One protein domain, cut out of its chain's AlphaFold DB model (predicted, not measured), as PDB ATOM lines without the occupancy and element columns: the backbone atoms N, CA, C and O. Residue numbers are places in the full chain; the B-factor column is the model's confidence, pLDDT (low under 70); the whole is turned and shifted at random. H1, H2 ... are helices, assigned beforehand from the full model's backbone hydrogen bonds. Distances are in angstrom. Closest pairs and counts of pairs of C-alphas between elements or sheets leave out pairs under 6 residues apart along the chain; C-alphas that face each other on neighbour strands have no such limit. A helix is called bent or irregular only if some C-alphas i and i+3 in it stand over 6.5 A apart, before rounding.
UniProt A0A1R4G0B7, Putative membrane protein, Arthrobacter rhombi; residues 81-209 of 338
ATOM      1  N   GLY A  81      52.861  37.222  41.482       92.44
ATOM      2  CA  GLY A  81      52.311  36.138  42.304       92.44
ATOM      3  C   GLY A  81      50.821  35.864  42.059       92.44
ATOM      4  O   GLY A  81      50.379  35.672  40.924       92.44
ATOM      5  N   THR A  82      50.030  35.841  43.133       92.62
ATOM      6  CA  THR A  82      48.586  35.550  43.100       92.62
ATOM      7  C   THR A  82      47.781  36.594  42.326       92.62
ATOM      8  O   THR A  82      46.863  36.233  41.588       92.62
ATOM      9  N   ARG A  83      48.159  37.877  42.405       91.06
ATOM     10  CA  ARG A  83      47.493  38.956  41.655       91.06
ATOM     11  C   ARG A  83      47.682  38.805  40.147       91.06
ATOM     12  O   ARG A  83      46.746  39.059  39.392       91.06
ATOM     13  N   LEU A  84      48.853  38.339  39.702       92.44
ATOM     14  CA  LEU A  84      49.091  38.037  38.287       92.44
ATOM     15  C   LEU A  84      48.240  36.858  37.811       92.44
ATOM     16  O   LEU A  84      47.665  36.921  36.728       92.44
ATOM     17  N   LYS A  85      48.132  35.796  38.622       92.81
ATOM     18  CA  LYS A  85      47.278  34.637  38.310       92.81
ATOM     19  C   LYS A  85      45.809  35.047  38.172       92.81
ATOM     20  O   LYS A  85      45.163  34.654  37.206       92.81
ATOM     21  N   SER A  86      45.309  35.881  39.086       92.50
ATOM     22  CA  SER A  86      43.950  36.434  39.010       92.50
ATOM     23  C   SER A  86      43.750  37.297  37.757       92.50
ATOM     24  O   SER A  86      42.791  37.097  37.014       92.50
ATOM     25  N   GLY A  87      44.712  38.177  37.448       91.06
ATOM     26  CA  GLY A  87      44.699  38.978  36.221       91.06
ATOM     27  C   GLY A  87      44.668  38.118  34.954       91.06
ATOM     28  O   GLY A  87      43.816  38.325  34.098       91.06
ATOM     29  N   ARG A  88      45.530  37.096  34.865       94.25
ATOM     30  CA  ARG A  88      45.527  36.121  33.761       94.25
ATOM     31  C   ARG A  88      44.180  35.419  33.634       94.25
ATOM     32  O   ARG A  88      43.650  35.359  32.535       94.25
ATOM     33  N   ARG A  89      43.597  34.948  34.742       94.50
ATOM     34  CA  ARG A  89      42.280  34.291  34.737       94.50
ATOM     35  C   ARG A  89      41.175  35.222  34.239       94.50
ATOM     36  O   ARG A  89      40.364  34.796  33.429       94.50
ATOM     37  N   SER A  90      41.164  36.479  34.677       93.12
ATOM     38  CA  SER A  90      40.200  37.482  34.204       93.12
ATOM     39  C   SER A  90      40.312  37.705  32.691       93.12
ATOM     40  O   SER A  90      39.309  37.684  31.977       93.12
ATOM     41  N   VAL A  91      41.541  37.820  32.173       93.44
ATOM     42  CA  VAL A  91      41.785  37.963  30.729       93.44
ATOM     43  C   VAL A  91      41.398  36.701  29.959       93.44
ATOM     44  O   VAL A  91      40.774  36.824  28.911       93.44
ATOM     45  N   LEU A  92      41.685  35.506  30.487       95.50
ATOM     46  CA  LEU A  92      41.262  34.233  29.889       95.50
ATOM     47  C   LEU A  92      39.738  34.134  29.785       95.50
ATOM     48  O   LEU A  92      39.222  33.810  28.723       95.50
ATOM     49  N   VAL A  93      39.011  34.453  30.860       95.31
ATOM     50  CA  VAL A  93      37.540  34.454  30.843       95.31
ATOM     51  C   VAL A  93      37.023  35.434  29.793       95.31
ATOM     52  O   VAL A  93      36.157  35.080  28.999       95.31
ATOM     53  N   ARG A  94      37.592  36.643  29.725       94.06
ATOM     54  CA  ARG A  94      37.212  37.636  28.715       94.06
ATOM     55  C   ARG A  94      37.510  37.161  27.290       94.06
ATOM     56  O   ARG A  94      36.677  37.372  26.417       94.06
ATOM     57  N   ALA A  95      38.657  36.525  27.063       93.38
ATOM     58  CA  ALA A  95      39.023  35.942  25.775       93.38
ATOM     59  C   ALA A  95      37.990  34.896  25.335       93.38
ATOM     60  O   ALA A  95      37.444  35.009  24.244       93.38
ATOM     61  N   VAL A  96      37.654  33.952  26.222       94.19
ATOM     62  CA  VAL A  96      36.660  32.903  25.955       94.19
ATOM     63  C   VAL A  96      35.285  33.499  25.663       94.19
ATOM     64  O   VAL A  96      34.674  33.133  24.666       94.19
ATOM     65  N   LEU A  97      34.810  34.446  26.479       93.50
ATOM     66  CA  LEU A  97      33.512  35.092  26.260       93.50
ATOM     67  C   LEU A  97      33.456  35.807  24.905       93.50
ATOM     68  O   LEU A  97      32.486  35.646  24.172       93.50
ATOM     69  N   ILE A  98      34.502  36.559  24.550       90.44
ATOM     70  CA  ILE A  98      34.571  37.256  23.261       90.44
ATOM     71  C   ILE A  98      34.602  36.254  22.102       90.44
ATOM     72  O   ILE A  98      33.893  36.460  21.122       90.44
ATOM     73  N   THR A  99      35.374  35.168  22.208       88.69
ATOM     74  CA  THR A  99      35.412  34.116  21.181       88.69
ATOM     75  C   THR A  99      34.049  33.453  21.011       88.69
ATOM     76  O   THR A  99      33.597  33.308  19.883       88.69
ATOM     77  N   VAL A 100      33.363  33.098  22.103       89.44
ATOM     78  CA  VAL A 100      32.026  32.481  22.051       89.44
ATOM     79  C   VAL A 100      31.008  33.422  21.410       89.44
ATOM     80  O   VAL A 100      30.263  33.001  20.529       89.44
ATOM     81  N   ILE A 101      31.012  34.701  21.795       88.50
ATOM     82  CA  ILE A 101      30.152  35.718  21.174       88.50
ATOM     83  C   ILE A 101      30.493  35.859  19.686       88.50
ATOM     84  O   ILE A 101      29.589  35.870  18.859       88.50
ATOM     85  N   GLY A 102      31.780  35.907  19.334       84.94
ATOM     86  CA  GLY A 102      32.241  35.998  17.950       84.94
ATOM     87  C   GLY A 102      31.780  34.822  17.089       84.94
ATOM     88  O   GLY A 102      31.226  35.043  16.018       84.94
ATOM     89  N   LEU A 103      31.927  33.590  17.583       84.00
ATOM     90  CA  LEU A 103      31.460  32.381  16.896       84.00
ATOM     91  C   LEU A 103      29.931  32.358  16.749       84.00
ATOM     92  O   LEU A 103      29.416  31.914  15.724       84.00
ATOM     93  N   GLY A 104      29.206  32.856  17.758       83.12
ATOM     94  CA  GLY A 104      27.755  33.031  17.701       83.12
ATOM     95  C   GLY A 104      27.334  34.060  16.649       83.12
ATOM     96  O   GLY A 104      26.419  33.804  15.872       83.12
ATOM     97  N   CYS A 105      28.038  35.191  16.560       79.00
ATOM     98  CA  CYS A 105      27.820  36.192  15.517       79.00
ATOM     99  C   CYS A 105      28.170  35.666  14.117       79.00
ATOM    100  O   CYS A 105      27.479  36.011  13.163       79.00
ATOM    101  N   GLY A 106      29.181  34.799  13.985       71.12
ATOM    102  CA  GLY A 106      29.522  34.144  12.717       71.12
ATOM    103  C   GLY A 106      28.364  33.331  12.123       71.12
ATOM    104  O   GLY A 106      28.237  33.237  10.907       71.12
ATOM    105  N   ALA A 107      27.446  32.829  12.960       68.00
ATOM    106  CA  ALA A 107      26.244  32.131  12.499       68.00
ATOM    107  C   ALA A 107      25.208  33.052  11.823       68.00
ATOM    108  O   ALA A 107      24.341  32.564  11.103       68.00
ATOM    109  N   LEU A 108      25.296  34.373  12.025       64.00
ATOM    110  CA  LEU A 108      24.367  35.356  11.452       64.00
ATOM    111  C   LEU A 108      24.708  35.734   9.999       64.00
ATOM    112  O   LEU A 108      23.971  36.508   9.397       64.00
ATOM    113  N   ASN A 109      25.798  35.187   9.439       57.59
ATOM    114  CA  ASN A 109      26.230  35.337   8.043       57.59
ATOM    115  C   ASN A 109      26.174  36.789   7.518       57.59
ATOM    116  O   ASN A 109      25.792  37.063   6.380       57.59
ATOM    117  N   THR A 110      26.516  37.747   8.382       54.69
ATOM    118  CA  THR A 110      26.599  39.162   8.024       54.69
ATOM    119  C   THR A 110      27.868  39.418   7.214       54.69
ATOM    120  O   THR A 110      28.928  38.916   7.574       54.69
ATOM    121  N   ASN A 111      27.789  40.276   6.189       47.25
ATOM    122  CA  ASN A 111      28.911  40.714   5.330       47.25
ATOM    123  C   ASN A 111      30.038  41.483   6.072       47.25
ATOM    124  O   ASN A 111      30.915  42.068   5.449       47.25
ATOM    125  N   VAL A 112      30.004  41.521   7.405       54.22
ATOM    126  CA  VAL A 112      31.003  42.170   8.254       54.22
ATOM    127  C   VAL A 112      31.919  41.090   8.811       54.22
ATOM    128  O   VAL A 112      31.448  40.179   9.494       54.22
ATOM    129  N   ALA A 113      33.220  41.202   8.539       55.09
ATOM    130  CA  ALA A 113      34.231  40.316   9.102       55.09
ATOM    131  C   ALA A 113      34.194  40.398  10.637       55.09
ATOM    132  O   ALA A 113      34.508  41.428  11.245       55.09
ATOM    133  N   VAL A 114      33.787  39.311  11.291       62.62
ATOM    134  CA  VAL A 114      33.655  39.268  12.749       62.62
ATOM    135  C   VAL A 114      35.048  39.136  13.375       62.62
ATOM    136  O   VAL A 114      35.538  38.051  13.684       62.62
ATOM    137  N   ILE A 115      35.691  40.281  13.622       74.69
ATOM    138  CA  ILE A 115      37.024  40.378  14.250       74.69
ATOM    139  C   ILE A 115      37.079  39.771  15.666       74.69
ATOM    140  O   ILE A 115      38.159  39.510  16.194       74.69
ATOM    141  N   LEU A 116      35.929  39.519  16.305       82.31
ATOM    142  CA  LEU A 116      35.848  39.065  17.697       82.31
ATOM    143  C   LEU A 116      36.591  37.745  17.939       82.31
ATOM    144  O   LEU A 116      37.276  37.625  18.951       82.31
ATOM    145  N   VAL A 117      36.504  36.775  17.023       84.69
ATOM    146  CA  VAL A 117      37.172  35.470  17.195       84.69
ATOM    147  C   VAL A 117      38.694  35.647  17.222       84.69
ATOM    148  O   VAL A 117      39.356  35.191  18.160       84.69
ATOM    149  N   HIS A 118      39.229  36.410  16.265       85.81
ATOM    150  CA  HIS A 118      40.636  36.814  16.196       85.81
ATOM    151  C   HIS A 118      41.065  37.581  17.452       85.81
ATOM    152  O   HIS A 118      42.110  37.313  18.041       85.81
ATOM    153  N   TYR A 119      40.221  38.492  17.929       88.31
ATOM    154  CA  TYR A 119      40.495  39.292  19.117       88.31
ATOM    155  C   TYR A 119      40.519  38.464  20.412       88.31
ATOM    156  O   TYR A 119      41.371  38.680  21.275       88.31
ATOM    157  N   GLY A 120      39.636  37.471  20.539       90.31
ATOM    158  CA  GLY A 120      39.673  36.505  21.635       90.31
ATOM    159  C   GLY A 120      40.966  35.683  21.633       90.31
ATOM    160  O   GLY A 120      41.608  35.542  22.674       90.31
ATOM    161  N   ALA A 121      41.424  35.236  20.461       93.00
ATOM    162  CA  ALA A 121      42.701  34.534  20.316       93.00
ATOM    163  C   ALA A 121      43.908  35.419  20.670       93.00
ATOM    164  O   ALA A 121      44.805  34.995  21.402       93.00
ATOM    165  N   LEU A 122      43.897  36.684  20.245       92.81
ATOM    166  CA  LEU A 122      44.907  37.664  20.640       92.81
ATOM    167  C   LEU A 122      44.941  37.870  22.159       92.81
ATOM    168  O   LEU A 122      46.020  37.947  22.748       92.81
ATOM    169  N   PHE A 123      43.782  37.926  22.819       94.06
ATOM    170  CA  PHE A 123      43.708  38.055  24.277       94.06
ATOM    171  C   PHE A 123      44.230  36.813  24.989       94.06
ATOM    172  O   PHE A 123      44.920  36.944  26.001       94.06
ATOM    173  N   LEU A 124      43.951  35.627  24.448       95.88
ATOM    174  CA  LEU A 124      44.496  34.369  24.942       95.88
ATOM    175  C   LEU A 124      46.031  34.379  24.879       95.88
ATOM    176  O   LEU A 124      46.682  34.139  25.896       95.88
ATOM    177  N   ILE A 125      46.613  34.752  23.739       95.56
ATOM    178  CA  ILE A 125      48.070  34.861  23.568       95.56
ATOM    179  C   ILE A 125      48.657  35.929  24.489       95.56
ATOM    180  O   ILE A 125      49.676  35.691  25.142       95.56
ATOM    181  N   ALA A 126      47.993  37.080  24.626       94.56
ATOM    182  CA  ALA A 126      48.436  38.168  25.493       94.56
ATOM    183  C   ALA A 126      48.676  37.706  26.940       94.56
ATOM    184  O   ALA A 126      49.574  38.229  27.606       94.56
ATOM    185  N   THR A 127      47.936  36.699  27.427       94.75
ATOM    186  CA  THR A 127      48.106  36.165  28.791       94.75
ATOM    187  C   THR A 127      49.512  35.634  29.077       94.75
ATOM    188  O   THR A 127      49.996  35.756  30.214       94.75
ATOM    189  N   LEU A 128      50.193  35.119  28.046       95.06
ATOM    190  CA  LEU A 128      51.573  34.644  28.120       95.06
ATOM    191  C   LEU A 128      52.529  35.807  28.421       95.06
ATOM    192  O   LEU A 128      53.407  35.688  29.277       95.06
ATOM    193  N   PHE A 129      52.270  36.975  27.826       95.38
ATOM    194  CA  PHE A 129      53.109  38.171  27.922       95.38
ATOM    195  C   PHE A 129      52.838  39.030  29.171       95.38
ATOM    196  O   PHE A 129      53.691  39.826  29.559       95.38
ATOM    197  N   LEU A 130      51.699  38.857  29.858       93.31
ATOM    198  CA  LEU A 130      51.280  39.733  30.972       93.31
ATOM    199  C   LEU A 130      52.296  39.863  32.119       93.31
ATOM    200  O   LEU A 130      52.336  40.907  32.771       93.31
ATOM    201  N   GLY A 131      53.077  38.811  32.377       89.81
ATOM    202  CA  GLY A 131      54.061  38.761  33.463       89.81
ATOM    203  C   GLY A 131      55.471  39.210  33.075       89.81
ATOM    204  O   GLY A 131      56.363  39.180  33.920       89.81
ATOM    205  N   LEU A 132      55.702  39.576  31.812       93.31
ATOM    206  CA  LEU A 132      57.032  39.929  31.326       93.31
ATOM    207  C   LEU A 132      57.451  41.334  31.779       93.31
ATOM    208  O   LEU A 132      56.631  42.229  31.995       93.31
ATOM    209  N   ARG A 133      58.768  41.531  31.912       93.00
ATOM    210  CA  ARG A 133      59.359  42.839  32.225       93.00
ATOM    211  C   ARG A 133      59.203  43.782  31.030       93.00
ATOM    212  O   ARG A 133      59.227  43.340  29.886       93.00
ATOM    213  N   LEU A 134      59.147  45.090  31.296       94.62
ATOM    214  CA  LEU A 134      58.979  46.125  30.266       94.62
ATOM    215  C   LEU A 134      59.989  46.003  29.114       94.62
ATOM    216  O   LEU A 134      59.603  46.065  27.953       94.62
ATOM    217  N   ARG A 135      61.272  45.775  29.425       95.38
ATOM    218  CA  ARG A 135      62.319  45.599  28.405       95.38
ATOM    219  C   ARG A 135      62.031  44.402  27.500       95.38
ATOM    220  O   ARG A 135      62.095  44.528  26.287       95.38
ATOM    221  N   THR A 136      61.668  43.264  28.092       96.12
ATOM    222  CA  THR A 136      61.312  42.053  27.346       96.12
ATOM    223  C   THR A 136      60.088  42.291  26.471       96.12
ATOM    224  O   THR A 136      60.110  41.890  25.321       96.12
ATOM    225  N   LEU A 137      59.065  43.000  26.965       96.31
ATOM    226  CA  LEU A 137      57.892  43.348  26.155       96.31
ATOM    227  C   LEU A 137      58.257  44.200  24.937       96.31
ATOM    228  O   LEU A 137      57.759  43.918  23.855       96.31
ATOM    229  N   TRP A 138      59.140  45.193  25.084       96.62
ATOM    230  CA  TRP A 138      59.604  45.999  23.950       96.62
ATOM    231  C   TRP A 138      60.381  45.168  22.927       96.62
ATOM    232  O   TRP A 138      60.077  45.243  21.740       96.62
ATOM    233  N   PHE A 139      61.327  44.333  23.369       97.50
ATOM    234  CA  PHE A 139      62.063  43.449  22.457       97.50
ATOM    235  C   PHE A 139      61.150  42.427  21.778       97.50
ATOM    236  O   PHE A 139      61.280  42.206  20.579       97.50
ATOM    237  N   SER A 140      60.201  41.844  22.514       96.62
ATOM    238  CA  SER A 140      59.199  40.947  21.943       96.62
ATOM    239  C   SER A 140      58.311  41.674  20.937       96.62
ATOM    240  O   SER A 140      58.110  41.147  19.855       96.62
ATOM    241  N   ALA A 141      57.827  42.882  21.238       96.00
ATOM    242  CA  ALA A 141      56.997  43.664  20.324       96.00
ATOM    243  C   ALA A 141      57.742  44.006  19.028       96.00
ATOM    244  O   ALA A 141      57.246  43.721  17.944       96.00
ATOM    245  N   VAL A 142      58.948  44.574  19.139       95.44
ATOM    246  CA  VAL A 142      59.766  44.968  17.982       95.44
ATOM    247  C   VAL A 142      60.183  43.744  17.175       95.44
ATOM    248  O   VAL A 142      59.985  43.718  15.965       95.44
ATOM    249  N   GLY A 143      60.700  42.705  17.835       96.50
ATOM    250  CA  GLY A 143      61.087  41.465  17.168       96.50
ATOM    251  C   GLY A 143      59.910  40.836  16.428       96.50
ATOM    252  O   GLY A 143      60.051  40.430  15.282       96.50
ATOM    253  N   TRP A 144      58.726  40.828  17.035       94.94
ATOM    254  CA  TRP A 144      57.532  40.272  16.414       94.94
ATOM    255  C   TRP A 144      57.019  41.111  15.240       94.94
ATOM    256  O   TRP A 144      56.668  40.552  14.207       94.94
ATOM    257  N   LEU A 145      57.014  42.443  15.348       92.25
ATOM    258  CA  LEU A 145      56.615  43.339  14.254       92.25
ATOM    259  C   LEU A 145      57.546  43.234  13.038       92.25
ATOM    260  O   LEU A 145      57.083  43.381  11.913       92.25
ATOM    261  N   LEU A 146      58.832  42.941  13.252       92.75
ATOM    262  CA  LEU A 146      59.802  42.749  12.171       92.75
ATOM    263  C   LEU A 146      59.770  41.330  11.586       92.75
ATOM    264  O   LEU A 146      59.881  41.158  10.375       92.75
ATOM    265  N   LEU A 147      59.624  40.305  12.432       93.88
ATOM    266  CA  LEU A 147      59.710  38.903  12.011       93.88
ATOM    267  C   LEU A 147      58.380  38.345  11.504       93.88
ATOM    268  O   LEU A 147      58.385  37.489  10.623       93.88
ATOM    269  N   SER A 148      57.242  38.791  12.044       89.94
ATOM    270  CA  SER A 148      55.941  38.207  11.704       89.94
ATOM    271  C   SER A 148      55.531  38.378  10.238       89.94
ATOM    272  O   SER A 148      55.012  37.400   9.709       89.94
ATOM    273  N   PRO A 149      55.806  39.495   9.526       86.62
ATOM    274  CA  PRO A 149      55.491  39.589   8.097       86.62
ATOM    275  C   PRO A 149      56.344  38.636   7.251       86.62
ATOM    276  O   PRO A 149      55.848  38.022   6.311       86.62
ATOM    277  N   VAL A 150      57.619  38.459   7.617       88.88
ATOM    278  CA  VAL A 150      58.520  37.508   6.948       88.88
ATOM    279  C   VAL A 150      58.049  36.078   7.193       88.88
ATOM    280  O   VAL A 150      57.945  35.283   6.267       88.88
ATOM    281  N   LEU A 151      57.715  35.753   8.442       87.69
ATOM    282  CA  LEU A 151      57.228  34.430   8.805       87.69
ATOM    283  C   LEU A 151      55.877  34.129   8.147       87.69
ATOM    284  O   LEU A 151      55.691  33.034   7.631       87.69
ATOM    285  N   TRP A 152      54.970  35.104   8.107       85.19
ATOM    286  CA  TRP A 152      53.713  35.025   7.367       85.19
ATOM    287  C   TRP A 152      53.954  34.681   5.899       85.19
ATOM    288  O   TRP A 152      53.437  33.681   5.411       85.19
ATOM    289  N   TYR A 153      54.810  35.454   5.228       81.62
ATOM    290  CA  TYR A 153      55.146  35.257   3.820       81.62
ATOM    291  C   TYR A 153      55.695  33.850   3.533       81.62
ATOM    292  O   TYR A 153      55.356  33.240   2.520       81.62
ATOM    293  N   LEU A 154      56.508  33.302   4.439       86.19
ATOM    294  CA  LEU A 154      57.075  31.957   4.304       86.19
ATOM    295  C   LEU A 154      56.073  30.837   4.630       86.19
ATOM    296  O   LEU A 154      56.150  29.754   4.049       86.19
ATOM    297  N   LEU A 155      55.150  31.067   5.566       81.75
ATOM    298  CA  LEU A 155      54.178  30.064   6.015       81.75
ATOM    299  C   LEU A 155      52.935  29.995   5.128       81.75
ATOM    300  O   LEU A 155      52.331  28.926   5.021       81.75
ATOM    301  N   LEU A 156      52.560  31.095   4.482       80.75
ATOM    302  CA  LEU A 156      51.348  31.188   3.676       80.75
ATOM    303  C   LEU A 156      51.282  30.130   2.547       80.75
ATOM    304  O   LEU A 156      50.253  29.456   2.442       80.75
ATOM    305  N   PRO A 157      52.351  29.850   1.766       80.38
ATOM    306  CA  PRO A 157      52.335  28.780   0.758       80.38
ATOM    307  C   PRO A 157      52.182  27.376   1.363       80.38
ATOM    308  O   PRO A 157      51.564  26.484   0.781       80.38
ATOM    309  N   LEU A 158      52.744  27.158   2.556       78.88
ATOM    310  CA  LEU A 158      52.657  25.876   3.260       78.88
ATOM    311  C   LEU A 158      51.254  25.639   3.825       78.88
ATOM    312  O   LEU A 158      50.760  24.514   3.786       78.88
ATOM    313  N   ALA A 159      50.610  26.689   4.336       74.50
ATOM    314  CA  ALA A 159      49.242  26.616   4.828       74.50
ATOM    315  C   ALA A 159      48.256  26.371   3.677       74.50
ATOM    316  O   ALA A 159      47.478  25.421   3.731       74.50
ATOM    317  N   THR A 160      48.359  27.156   2.603       74.12
ATOM    318  CA  THR A 160      47.458  27.080   1.439       74.12
ATOM    319  C   THR A 160      47.621  25.800   0.613       74.12
ATOM    320  O   THR A 160      46.656  25.331   0.016       74.12
ATOM    321  N   SER A 161      48.809  25.181   0.605       74.19
ATOM    322  CA  SER A 161      49.031  23.889  -0.072       74.19
ATOM    323  C   SER A 161      48.443  22.686   0.672       74.19
ATOM    324  O   SER A 161      48.200  21.650   0.054       74.19
ATOM    325  N   ARG A 162      48.215  22.798   1.986       69.94
ATOM    326  CA  ARG A 162      47.695  21.705   2.828       69.94
ATOM    327  C   ARG A 162      46.228  21.875   3.203       69.94
ATOM    328  O   ARG A 162      45.557  20.884   3.474       69.94
ATOM    329  N   ILE A 163      45.750  23.113   3.272       67.81
ATOM    330  CA  ILE A 163      44.423  23.473   3.764       67.81
ATOM    331  C   ILE A 163      43.855  24.516   2.803       67.81
ATOM    332  O   ILE A 163      44.462  25.562   2.596       67.81
ATOM    333  N   SER A 164      42.693  24.235   2.207       61.88
ATOM    334  CA  SER A 164      42.039  25.190   1.308       61.88
ATOM    335  C   SER A 164      41.394  26.322   2.125       61.88
ATOM    336  O   SER A 164      40.471  26.030   2.896       61.88
ATOM    337  N   PRO A 165      41.821  27.593   1.965       56.03
ATOM    338  CA  PRO A 165      41.295  28.717   2.749       56.03
ATOM    339  C   PRO A 165      39.793  28.937   2.538       56.03
ATOM    340  O   PRO A 165      39.089  29.327   3.457       56.03
ATOM    341  N   ALA A 166      39.264  28.551   1.370       52.62
ATOM    342  CA  ALA A 166      37.846  28.672   1.018       52.62
ATOM    343  C   ALA A 166      36.882  27.846   1.901       52.62
ATOM    344  O   ALA A 166      35.673  27.877   1.685       52.62
ATOM    345  N   THR A 167      37.388  27.065   2.865       54.59
ATOM    346  CA  THR A 167      36.549  26.249   3.757       54.59
ATOM    347  C   THR A 167      36.027  26.989   4.987       54.59
ATOM    348  O   THR A 167      34.990  26.569   5.512       54.59
ATOM    349  N   VAL A 168      36.696  28.061   5.423       56.50
ATOM    350  CA  VAL A 168      36.273  28.936   6.527       56.50
ATOM    351  C   VAL A 168      35.927  30.277   5.887       56.50
ATOM    352  O   VAL A 168      36.763  30.876   5.221       56.50
ATOM    353  N   GLY A 169      34.665  30.699   5.964       57.56
ATOM    354  CA  GLY A 169      34.247  31.982   5.386       57.56
ATOM    355  C   GLY A 169      34.929  33.179   6.073       57.56
ATOM    356  O   GLY A 169      35.645  32.997   7.056       57.56
ATOM    357  N   PRO A 170      34.649  34.424   5.650       60.41
ATOM    358  CA  PRO A 170      35.255  35.636   6.232       60.41
ATOM    359  C   PRO A 170      34.970  35.834   7.736       60.41
ATOM    360  O   PRO A 170      35.610  36.658   8.391       60.41
ATOM    361  N   SER A 171      34.013  35.084   8.289       63.53
ATOM    362  CA  SER A 171      33.624  35.107   9.696       63.53
ATOM    363  C   SER A 171      33.532  33.674  10.232       63.53
ATOM    364  O   SER A 171      32.577  32.973   9.889       63.53
ATOM    365  N   PRO A 172      34.476  33.234  11.086       69.12
ATOM    366  CA  PRO A 172      34.429  31.907  11.689       69.12
ATOM    367  C   PRO A 172      33.162  31.698  12.526       69.12
ATOM    368  O   PRO A 172      32.839  32.512  13.397       69.12
ATOM    369  N   GLY A 173      32.458  30.595  12.284       74.69
ATOM    370  CA  GLY A 173      31.207  30.243  12.954       74.69
ATOM    371  C   GLY A 173      31.305  28.976  13.805       74.69
ATOM    372  O   GLY A 173      32.307  28.263  13.812       74.69
ATOM    373  N   LEU A 174      30.220  28.648  14.514       76.12
ATOM    374  CA  LEU A 174      30.147  27.433  15.344       76.12
ATOM    375  C   LEU A 174      30.394  26.138  14.546       76.12
ATOM    376  O   LEU A 174      30.977  25.198  15.081       76.12
ATOM    377  N   GLY A 175      29.997  26.093  13.269       73.38
ATOM    378  CA  GLY A 175      30.232  24.942  12.389       73.38
ATOM    379  C   GLY A 175      31.713  24.680  12.088       73.38
ATOM    380  O   GLY A 175      32.093  23.542  11.814       73.38
ATOM    381  N   ASP A 176      32.573  25.694  12.207       76.69
ATOM    382  CA  ASP A 176      34.010  25.565  11.938       76.69
ATOM    383  C   ASP A 176      34.766  24.871  13.073       76.69
ATOM    384  O   ASP A 176      35.861  24.350  12.858       76.69
ATOM    385  N   LEU A 177      34.153  24.746  14.257       77.94
ATOM    386  CA  LEU A 177      34.690  23.942  15.360       77.94
ATOM    387  C   LEU A 177      34.814  22.457  14.994       77.94
ATOM    388  O   LEU A 177      35.662  21.759  15.548       77.94
ATOM    389  N   LEU A 178      34.016  21.978  14.033       80.44
ATOM    390  CA  LEU A 178      34.112  20.616  13.501       80.44
ATOM    391  C   LEU A 178      35.346  20.420  12.602       80.44
ATOM    392  O   LEU A 178      35.696  19.290  12.271       80.44
ATOM    393  N   ARG A 179      36.020  21.510  12.209       81.12
ATOM    394  CA  ARG A 179      37.205  21.524  11.340       81.12
ATOM    395  C   ARG A 179      38.336  22.321  12.008       81.12
ATOM    396  O   ARG A 179      38.764  23.352  11.486       81.12
ATOM    397  N   PRO A 180      38.865  21.845  13.152       82.56
ATOM    398  CA  PRO A 180      39.789  22.620  13.983       82.56
ATOM    399  C   PRO A 180      41.091  22.991  13.259       82.56
ATOM    400  O   PRO A 180      41.653  24.052  13.524       82.56
ATOM    401  N   ALA A 181      41.558  22.158  12.322       79.94
ATOM    402  CA  ALA A 181      42.751  22.442  11.526       79.94
ATOM    403  C   ALA A 181      42.548  23.649  10.596       79.94
ATOM    404  O   ALA A 181      43.375  24.559  10.600       79.94
ATOM    405  N   SER A 182      41.431  23.688   9.859       78.19
ATOM    406  CA  SER A 182      41.086  24.809   8.980       78.19
ATOM    407  C   SER A 182      40.835  26.086   9.771       78.19
ATOM    408  O   SER A 182      41.388  27.122   9.428       78.19
ATOM    409  N   LEU A 183      40.089  25.997  10.879       80.44
ATOM    410  CA  LEU A 183      39.836  27.137  11.762       80.44
ATOM    411  C   LEU A 183      41.134  27.722  12.334       80.44
ATOM    412  O   LEU A 183      41.295  28.935  12.408       80.44
ATOM    413  N   THR A 184      42.080  26.871  12.739       84.06
ATOM    414  CA  THR A 184      43.365  27.335  13.285       84.06
ATOM    415  C   THR A 184      44.237  27.957  12.195       84.06
ATOM    416  O   THR A 184      44.866  28.987  12.431       84.06
ATOM    417  N   ALA A 185      44.281  27.358  11.003       81.50
ATOM    418  CA  ALA A 185      45.023  27.911   9.873       81.50
ATOM    419  C   ALA A 185      44.451  29.259   9.417       81.50
ATOM    420  O   ALA A 185      45.225  30.172   9.139       81.50
ATOM    421  N   ASP A 186      43.128  29.412   9.402       81.25
ATOM    422  CA  ASP A 186      42.445  30.684   9.153       81.25
ATOM    423  C   ASP A 186      42.844  31.729  10.200       81.25
ATOM    424  O   ASP A 186      43.528  32.704   9.895       81.25
ATOM    425  N   LEU A 187      42.588  31.435  11.471       82.19
ATOM    426  CA  LEU A 187      42.816  32.353  12.583       82.19
ATOM    427  C   LEU A 187      44.268  32.858  12.686       82.19
ATOM    428  O   LEU A 187      44.506  34.001  13.080       82.19
ATOM    429  N   PHE A 188      45.254  32.015  12.362       84.75
ATOM    430  CA  PHE A 188      46.671  32.352  12.521       84.75
ATOM    431  C   PHE A 188      47.396  32.734  11.227       84.75
ATOM    432  O   PHE A 188      48.318  33.545  11.323       84.75
ATOM    433  N   ILE A 189      47.051  32.133  10.077       81.56
ATOM    434  CA  ILE A 189      47.885  32.130   8.852       81.56
ATOM    435  C   ILE A 189      47.128  32.530   7.570       81.56
ATOM    436  O   ILE A 189      47.775  32.913   6.609       81.56
ATOM    437  N   THR A 190      45.803  32.422   7.483       73.75
ATOM    438  CA  THR A 190      45.104  32.630   6.189       73.75
ATOM    439  C   THR A 190      43.932  33.602   6.245       73.75
ATOM    440  O   THR A 190      43.504  34.081   5.202       73.75
ATOM    441  N   GLY A 191      43.457  33.947   7.439       70.75
ATOM    442  CA  GLY A 191      42.355  34.880   7.633       70.75
ATOM    443  C   GLY A 191      42.779  36.345   7.534       70.75
ATOM    444  O   GLY A 191      43.961  36.682   7.609       70.75
ATOM    445  N   TYR A 192      41.785  37.235   7.444       69.19
ATOM    446  CA  TYR A 192      41.957  38.689   7.276       69.19
ATOM    447  C   TYR A 192      42.787  39.371   8.379       69.19
ATOM    448  O   TYR A 192      43.477  40.360   8.130       69.19
ATOM    449  N   TYR A 193      42.713  38.869   9.615       74.56
ATOM    450  CA  TYR A 193      43.378  39.465  10.778       74.56
ATOM    451  C   TYR A 193      44.286  38.460  11.471       74.56
ATOM    452  O   TYR A 193      44.027  38.062  12.612       74.56
ATOM    453  N   PRO A 194      45.357  38.029  10.803       85.56
ATOM    454  CA  PRO A 194      46.082  36.872  11.257       85.56
ATOM    455  C   PRO A 194      46.728  37.076  12.607       85.56
ATOM    456  O   PRO A 194      47.582  37.945  12.798       85.56
ATOM    457  N   VAL A 195      46.360  36.219  13.550       89.44
ATOM    458  CA  VAL A 195      46.834  36.304  14.928       89.44
ATOM    459  C   VAL A 195      48.364  36.298  14.984       89.44
ATOM    460  O   VAL A 195      48.941  36.985  15.833       89.44
ATOM    461  N   LEU A 196      49.027  35.616  14.040       90.00
ATOM    462  CA  LEU A 196      50.478  35.657  13.893       90.00
ATOM    463  C   LEU A 196      51.001  37.080  13.707       90.00
ATOM    464  O   LEU A 196      51.912  37.452  14.421       90.00
ATOM    465  N   VAL A 197      50.457  37.898  12.810       89.12
ATOM    466  CA  VAL A 197      50.949  39.273  12.606       89.12
ATOM    467  C   VAL A 197      50.446  40.190  13.725       89.12
ATOM    468  O   VAL A 197      51.201  40.955  14.331       89.12
ATOM    469  N   TRP A 198      49.171  40.048  14.083       92.00
ATOM    470  CA  TRP A 198      48.477  40.961  14.990       92.00
ATOM    471  C   TRP A 198      48.912  40.853  16.455       92.00
ATOM    472  O   TRP A 198      48.749  41.805  17.226       92.00
ATOM    473  N   THR A 199      49.539  39.740  16.846       95.06
ATOM    474  CA  THR A 199      50.145  39.588  18.179       95.06
ATOM    475  C   THR A 199      51.164  40.698  18.462       95.06
ATOM    476  O   THR A 199      51.215  41.203  19.587       95.06
ATOM    477  N   GLY A 200      51.905  41.164  17.448       95.00
ATOM    478  CA  GLY A 200      52.876  42.251  17.595       95.00
ATOM    479  C   GLY A 200      52.244  43.546  18.108       95.00
ATOM    480  O   GLY A 200      52.771  44.164  19.034       95.00
ATOM    481  N   PHE A 201      51.067  43.912  17.591       94.94
ATOM    482  CA  PHE A 201      50.336  45.112  18.013       94.94
ATOM    483  C   PHE A 201      49.849  45.027  19.461       94.94
ATOM    484  O   PHE A 201      49.974  45.986  20.221       94.94
ATOM    485  N   ILE A 202      49.338  43.866  19.877       95.62
ATOM    486  CA  ILE A 202      48.866  43.653  21.252       95.62
ATOM    487  C   ILE A 202      50.032  43.679  22.245       95.62
ATOM    488  O   ILE A 202      49.922  44.301  23.304       95.62
ATOM    489  N   VAL A 203      51.164  43.054  21.908       97.50
ATOM    490  CA  VAL A 203      52.371  43.068  22.752       97.50
ATOM    491  C   VAL A 203      52.984  44.471  22.813       97.50
ATOM    492  O   VAL A 203      53.378  44.910  23.895       97.50
ATOM    493  N   LEU A 204      52.983  45.217  21.703       97.25
ATOM    494  CA  LEU A 204      53.355  46.634  21.683       97.25
ATOM    495  C   LEU A 204      52.447  47.456  22.609       97.25
ATOM    496  O   LEU A 204      52.929  48.227  23.436       97.25
ATOM    497  N   GLY A 205      51.134  47.240  22.531       96.50
ATOM    498  CA  GLY A 205      50.158  47.857  23.421       96.50
ATOM    499  C   GLY A 205      50.411  47.546  24.895       96.50
ATOM    500  O   GLY A 205      50.355  48.443  25.737       96.50
ATOM    501  N   LEU A 206      50.752  46.294  25.218       96.69
ATOM    502  CA  LEU A 206      51.156  45.912  26.570       96.69
ATOM    503  C   LEU A 206      52.389  46.708  27.018       96.69
ATOM    504  O   LEU A 206      52.354  47.305  28.091       96.69
ATOM    505  N   ALA A 207      53.449  46.762  26.203       97.12
ATOM    506  CA  ALA A 207      54.652  47.554  26.483       97.12
ATOM    507  C   ALA A 207      54.326  49.034  26.748       97.12
ATOM    508  O   ALA A 207      54.749  49.583  27.767       97.12
ATOM    509  N   VAL A 208      53.512  49.659  25.893       95.75
ATOM    510  CA  VAL A 208      53.082  51.057  26.049       95.75
ATOM    511  C   VAL A 208      52.266  51.259  27.328       95.75
ATOM    512  O   VAL A 208      52.526  52.194  28.082       95.75
ATOM    513  N   GLY A 209      51.323  50.368  27.643       94.25
ATOM    514  CA  GLY A 209      50.503  50.470  28.857       94.25
ATOM    515  C   GLY A 209      51.260  50.192  30.163       94.25
ATOM    516  O   GLY A 209      50.777  50.525  31.247       94.25
TER     517      GLY A 209
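Overview. This is residues 81 to 209 of the 338 residues of the protein "Putative membrane protein" of Arthrobacter rhombi (UniProt A0A1R4G0B7). Bent helix H3 arches along one side and H1 runs along the other; H2, H6 and H5 fill the space between. H2 folds back on H1 as a helical hairpin. The printed part has 129 residues with six named helices, H1 to H6, class all helix. It is compact, radius of gyration of the C-alphas 15.5 A, spans 41 by 32 by 22 A.

Along the chain. H3, residues 134 to 162, assigned as one helix by its hydrogen bonds, is bent: C-alphas 146 and 149 are 6.7 A apart. Its arms are H3a, 134 to 146, and H3b, 149 to 162. H1, residues 81 to 106, begins at C-alpha (52.311, 36.138, 42.304) and measures 37.4 A. H2 is 116 to 129, H4 174 to 178, H5 180 to 190; H6, 195 to 209, ends at C-alpha (50.503, 50.470, 28.857).

Arrangement. H3a touches H6, closest C-alphas Ala 141 and Leu 204, 4.9 A. H3b touches H5, Leu 156 and Ile 189, 6.3 A. H6 touches H2, Leu 122 and Thr 199, 6.1 A. H2 touches H1, Ala 95 and Gly 120, 4.2 A. H4 only just touches H1, with 3 pairs of C-alphas within 8 A. Within hydrogen-bond range are all O i to N i+4 pairs in H1, H3a and H5, 8 of 10 in H2, 7 of 10 in H3b, 9 of 11 in H6 and 0 of 1 in H4, where 2 of 2 O i to N i+3 pairs are.

Size, cuts and confidence. The printed part has no cut. The link H3 to H4 is long. Residues 107 to 114, 162 to 172 and 192 have pLDDT under 70.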